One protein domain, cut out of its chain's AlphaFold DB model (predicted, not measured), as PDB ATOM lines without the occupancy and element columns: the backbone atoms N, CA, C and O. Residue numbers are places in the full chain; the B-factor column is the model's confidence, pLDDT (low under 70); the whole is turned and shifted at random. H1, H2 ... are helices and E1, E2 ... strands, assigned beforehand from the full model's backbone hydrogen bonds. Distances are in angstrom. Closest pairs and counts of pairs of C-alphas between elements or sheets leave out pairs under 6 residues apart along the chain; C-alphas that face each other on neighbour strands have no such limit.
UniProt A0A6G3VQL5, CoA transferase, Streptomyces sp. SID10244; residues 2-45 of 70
ATOM      1  N   VAL A   2     144.778  71.533  95.812       95.88
ATOM      2  CA  VAL A   2     145.233  70.327  96.563       95.88
ATOM      3  C   VAL A   2     144.312  69.110  96.377       95.88
ATOM      4  O   VAL A   2     144.805  67.998  96.253       95.88
ATOM      5  N   PHE A   3     142.994  69.316  96.319       96.50
ATOM      6  CA  PHE A   3     142.003  68.233  96.218       96.50
ATOM      7  C   PHE A   3     141.461  67.989  94.799       96.50
ATOM      8  O   PHE A   3     140.561  67.175  94.600       96.50
ATOM      9  N   GLU A   4     141.965  68.716  93.806       95.31
ATOM     10  CA  GLU A   4     141.452  68.661  92.435       95.31
ATOM     11  C   GLU A   4     141.694  67.292  91.792       95.31
ATOM     12  O   GLU A   4     142.804  66.770  91.840       95.31
ATOM     13  N   GLY A   5     140.642  66.707  91.212       93.75
ATOM     14  CA  GLY A   5     140.693  65.375  90.598       93.75
ATOM     15  C   GLY A   5     140.715  64.201  91.586       93.75
ATOM     16  O   GLY A   5     140.892  63.066  91.155       93.75
ATOM     17  N   THR A   6     140.538  64.451  92.888       97.94
ATOM     18  CA  THR A   6     140.431  63.403  93.917       97.94
ATOM     19  C   THR A   6     138.978  63.182  94.343       97.94
ATOM     20  O   THR A   6     138.184  64.123  94.341       97.94
ATOM     21  N   ASP A   7     138.645  61.979  94.818       97.75
ATOM     22  CA  ASP A   7     137.310  61.635  95.345       97.75
ATOM     23  C   ASP A   7     137.100  62.087  96.808       97.75
ATOM     24  O   ASP A   7     136.333  61.498  97.565       97.75
ATOM     25  N   ALA A   8     137.789  63.148  97.241       97.75
ATOM     26  CA  ALA A   8     137.709  63.666  98.610       97.75
ATOM     27  C   ALA A   8     136.420  64.466  98.904       97.75
ATOM     28  O   ALA A   8     136.242  64.941 100.023       97.75
ATOM     29  N   CYS A   9     135.534  64.649  97.914       96.62
ATOM     30  CA  CYS A   9     134.272  65.399  98.027       96.62
ATOM     31  C   CYS A   9     134.426  66.826  98.590       96.62
ATOM     32  O   CYS A   9     133.540  67.337  99.273       96.62
ATOM     33  N   THR A  10     135.547  67.488  98.290       96.88
ATOM     34  CA  THR A  10     135.787  68.884  98.682       96.88
ATOM     35  C   THR A  10     135.649  69.807  97.474       96.88
ATOM     36  O   THR A  10     136.021  69.450  96.356       96.88
ATOM     37  N   SER A  11     135.119  71.007  97.692       96.19
ATOM     38  CA  SER A  11     135.002  72.054  96.675       96.19
ATOM     39  C   SER A  11     135.277  73.421  97.311       96.19
ATOM     40  O   SER A  11     135.095  73.572  98.522       96.19
ATOM     41  N   PRO A  12     135.776  74.406  96.544       96.69
ATOM     42  CA  PRO A  12     135.905  75.766  97.050       96.69
ATOM     43  C   PRO A  12     134.519  76.388  97.272       96.69
ATOM     44  O   PRO A  12     133.584  76.118  96.521       96.69
ATOM     45  N   VAL A  13     134.406  77.260  98.273       97.56
ATOM     46  CA  VAL A  13     133.261  78.167  98.407       97.56
ATOM     47  C   VAL A  13     133.555  79.379  97.531       97.56
ATOM     48  O   VAL A  13     134.505  80.101  97.816       97.56
ATOM     49  N   LEU A  14     132.780  79.547  96.461       97.88
ATOM     50  CA  LEU A  14     132.917  80.648  95.508       97.88
ATOM     51  C   LEU A  14     131.816  81.681  95.733       97.88
ATOM     52  O   LEU A  14     130.685  81.312  96.066       97.88
ATOM     53  N   ASP A  15     132.128  82.951  95.505       98.44
ATOM     54  CA  ASP A  15     131.109  83.997  95.434       98.44
ATOM     55  C   ASP A  15     130.437  84.080  94.044       98.44
ATOM     56  O   ASP A  15     130.742  83.323  93.116       98.44
ATOM     57  N   PHE A  16     129.473  84.994  93.892       97.44
ATOM     58  CA  PHE A  16     128.729  85.166  92.639       97.44
ATOM     59  C   PHE A  16     129.570  85.712  91.474       97.44
ATOM     60  O   PHE A  16     129.212  85.469  90.323       97.44
ATOM     61  N   GLY A  17     130.649  86.446  91.746       97.19
ATOM     62  CA  GLY A  17     131.580  86.943  90.733       97.19
ATOM     63  C   GLY A  17     132.609  85.894  90.311       97.19
ATOM     64  O   GLY A  17     133.027  85.873  89.155       97.19
ATOM     65  N   GLU A  18     132.978  84.987  91.214       98.38
ATOM     66  CA  GLU A  18     133.913  83.889  90.954       98.38
ATOM     67  C   GLU A  18     133.250  82.701  90.246       98.38
ATOM     68  O   GLU A  18     133.854  82.080  89.367       98.38
ATOM     69  N   ALA A  19     132.000  82.378  90.597       98.31
ATOM     70  CA  ALA A  19     131.298  81.198  90.093       98.31
ATOM     71  C   ALA A  19     131.229  81.082  88.550       98.31
ATOM     72  O   ALA A  19     131.404  79.967  88.051       98.31
ATOM     73  N   PRO A  20     131.021  82.163  87.764       98.25
ATOM     74  CA  PRO A  20     131.046  82.094  86.300       98.25
ATOM     75  C   PRO A  20     132.389  81.639  85.720       98.25
ATOM     76  O   PRO A  20     132.415  81.020  84.659       98.25
ATOM     77  N   ALA A  21     133.492  81.936  86.414       97.56
ATOM     78  CA  ALA A  21     134.848  81.616  85.980       97.56
ATOM     79  C   ALA A  21     135.337  80.240  86.465       97.56
ATOM     80  O   ALA A  21     136.413  79.799  86.054       97.56
ATOM     81  N   ASP A  22     134.578  79.539  87.319       98.00
ATOM     82  CA  ASP A  22     134.944  78.183  87.728       98.00
ATOM     83  C   ASP A  22     135.007  77.250  86.502       98.00
ATOM     84  O   ASP A  22     134.060  77.225  85.707       98.00
ATOM     85  N   PRO A  23     136.079  76.444  86.334       97.19
ATOM     86  CA  PRO A  23     136.255  75.611  85.148       97.19
ATOM     87  C   PRO A  23     135.074  74.683  84.847       97.19
ATOM     88  O   PRO A  23     134.746  74.478  83.678       97.19
ATOM     89  N   HIS A  24     134.406  74.137  85.869       97.44
ATOM     90  CA  HIS A  24     133.253  73.263  85.662       97.44
ATOM     91  C   HIS A  24     132.022  74.051  85.204       97.44
ATOM     92  O   HIS A  24     131.281  73.592  84.331       97.44
ATOM     93  N   MET A  25     131.797  75.235  85.777       98.12
ATOM     94  CA  MET A  25     130.671  76.105  85.427       98.12
ATOM     95  C   MET A  25     130.819  76.685  84.017       98.12
ATOM     96  O   MET A  25     129.873  76.594  83.226       98.12
ATOM     97  N   ALA A  26     132.009  77.194  83.681       98.06
ATOM     98  CA  ALA A  26     132.335  77.787  82.387       98.06
ATOM     99  C   ALA A  26     132.287  76.757  81.249       98.06
ATOM    100  O   ALA A  26     131.594  76.974  80.256       98.06
ATOM    101  N   ALA A  27     132.926  75.589  81.414       98.19
ATOM    102  CA  ALA A  27     132.924  74.524  80.400       98.19
ATOM    103  C   ALA A  27     131.512  74.026  80.061       98.19
ATOM    104  O   ALA A  27     131.261  73.468  78.993       98.19
ATOM    105  N   ARG A  28     130.579  74.212  80.994       97.69
ATOM    106  CA  ARG A  28     129.190  73.806  80.855       97.69
ATOM    107  C   ARG A  28     128.278  74.959  80.446       97.69
ATOM    108  O   ARG A  28     127.145  74.656  80.100       97.69
ATOM    109  N   ALA A  29     128.714  76.216  80.464       96.81
ATOM    110  CA  ALA A  29     127.853  77.380  80.245       96.81
ATOM    111  C   ALA A  29     126.585  77.359  81.130       96.81
ATOM    112  O   ALA A  29     125.475  77.606  80.665       96.81
ATOM    113  N   ASN A  30     126.739  76.994  82.411       97.81
ATOM    114  CA  ASN A  30     125.618  76.984  83.364       97.81
ATOM    115  C   ASN A  30     125.159  78.399  83.741       97.81
ATOM    116  O   ASN A  30     124.000  78.591  84.101       97.81
ATOM    117  N   LEU A  31     126.078  79.362  83.681       98.06
ATOM    118  CA  LEU A  31     125.824  80.780  83.890       98.06
ATOM    119  C   LEU A  31     126.185  81.510  82.595       98.06
ATOM    120  O   LEU A  31     127.234  81.236  82.012       98.06
ATOM    121  N   VAL A  32     125.319  82.412  82.147       97.06
ATOM    122  CA  VAL A  32     125.473  83.204  80.920       97.06
ATOM    123  C   VAL A  32     125.153  84.666  81.198       97.06
ATOM    124  O   VAL A  32     124.398  84.971  82.117       97.06
ATOM    125  N   GLU A  33     125.722  85.572  80.410       96.81
ATOM    126  CA  GLU A  33     125.407  86.996  80.500       96.81
ATOM    127  C   GLU A  33     124.225  87.333  79.582       96.81
ATOM    128  O   GLU A  33     124.259  87.044  78.385       96.81
ATOM    129  N   ILE A  34     123.177  87.938  80.144       96.31
ATOM    130  CA  ILE A  34     122.005  88.436  79.416       96.31
ATOM    131  C   ILE A  34     121.772  89.875  79.877       96.31
ATOM    132  O   ILE A  34     121.604  90.123  81.072       96.31
ATOM    133  N   ASP A  35     121.779  90.821  78.934       95.00
ATOM    134  CA  ASP A  35     121.665  92.265  79.192       95.00
ATOM    135  C   ASP A  35     122.680  92.786  80.239       95.00
ATOM    136  O   ASP A  35     122.347  93.610  81.092       95.00
ATOM    137  N   GLY A  36     123.929  92.301  80.197       95.06
ATOM    138  CA  GLY A  36     125.002  92.727  81.109       95.06
ATOM    139  C   GLY A  36     124.906  92.157  82.530       95.06
ATOM    140  O   GLY A  36     125.637  92.592  83.418       95.06
ATOM    141  N   VAL A  37     123.998  91.205  82.771       95.38
ATOM    142  CA  VAL A  37     123.800  90.556  84.073       95.38
ATOM    143  C   VAL A  37     124.032  89.056  83.937       95.38
ATOM    144  O   VAL A  37     123.487  88.417  83.035       95.38
ATOM    145  N   MET A  38     124.807  88.474  84.854       97.31
ATOM    146  CA  MET A  38     124.981  87.022  84.930       97.31
ATOM    147  C   MET A  38     123.697  86.343  85.409       97.31
ATOM    148  O   MET A  38     123.162  86.670  86.469       97.31
ATOM    149  N   GLN A  39     123.224  85.369  84.639       97.19
ATOM    150  CA  GLN A  39     121.997  84.619  84.885       97.19
ATOM    151  C   GLN A  39     122.233  83.119  84.689       97.19
ATOM    152  O   GLN A  39     123.185  82.698  84.032       97.19
ATOM    153  N   ALA A  40     121.361  82.292  85.264       97.38
ATOM    154  CA  ALA A  40     121.381  80.855  85.016       97.38
ATOM    155  C   ALA A  40     120.884  80.541  83.597       97.38
ATOM    156  O   ALA A  40     119.874  81.082  83.152       97.38
ATOM    157  N   GLN A  41     121.571  79.630  82.912       97.62
ATOM    158  CA  GLN A  41     121.120  79.095  81.631       97.62
ATOM    159  C   GLN A  41     119.997  78.063  81.830       97.62
ATOM    160  O   GLN A  41     119.862  77.460  82.898       97.62
ATOM    161  N   VAL A  42     119.210  77.823  80.780       97.19
ATOM    162  CA  VAL A  42     118.109  76.854  80.782       97.19
ATOM    163  C   VAL A  42     118.588  75.452  81.174       97.19
ATOM    164  O   VAL A  42     119.587  74.933  80.666       97.19
ATOM    165  N   ALA A  43     117.822  74.812  82.058       97.00
ATOM    166  CA  ALA A  43     118.014  73.434  82.486       97.00
ATOM    167  C   ALA A  43     116.656  72.707  82.613       97.00
ATOM    168  O   ALA A  43     115.665  73.348  82.965       97.00
ATOM    169  N   PRO A  44     116.592  71.378  82.373       96.62
ATOM    170  CA  PRO A  44     117.690  70.494  81.971       96.62
ATOM    171  C   PRO A  44     118.082  70.666  80.492       96.62
ATOM    172  O   PRO A  44     117.435  71.386  79.737       96.62
ATOM    173  N   ARG A  45     119.158  69.991  80.064       96.38
ATOM    174  CA  ARG A  45     119.574  69.959  78.652       96.38
ATOM    175  C   ARG A  45     118.901  68.804  77.926       96.38
ATOM    176  O   ARG A  45     118.968  67.667  78.385       96.38
TER     177      ARG A  45
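This is residues 2 to 45 of the 70 residues of the protein "CoA transferase" of Streptomyces sp. SID10244 (UniProt A0A6G3VQL5). With little regular structure, this is a small hairpin of two short strands, E1 and E2, at one end, a one-and-only short helix H1 before it, and a long unnamed stretch, residues 2 to 22, whose residues 4 to 9 stick out at the other end. The 44 printed residues hold H1, E1, E2 in that order; the sheet is antiparallel and the class mixed, with only 14 residues in named elements. The whole is loose, radius of gyration of the C-alphas 12.4 A, and flat, spanning 37 by 24 by 12 A.

Find C-alpha 31 at (125.824, 80.780, 83.890), where E1, residues 31 to 34, begins its 9.7 A. E2, residues 37 to 40, runs 10.0 A to C-alpha 40 at (121.381, 80.855, 85.016). H1, residues 23 to 28, covers 8.5 A.

In the hairpin E1 and E2, at 136 degrees, look for N 39 and O 32, 2.8 A apart. The closest C-alphas of H1 and E1, Met 25 and Leu 31, are 6.9 A apart; H1 and E2 are apart. Every O i to N i+4 pair in H1 is within hydrogen-bond range.

The C-alphas of Ala 8 and Asp 35, the two farthest apart, are 38.1 A apart. The printed part has no cut, both links are tight, and no printed residue is under 70 in pLDDT.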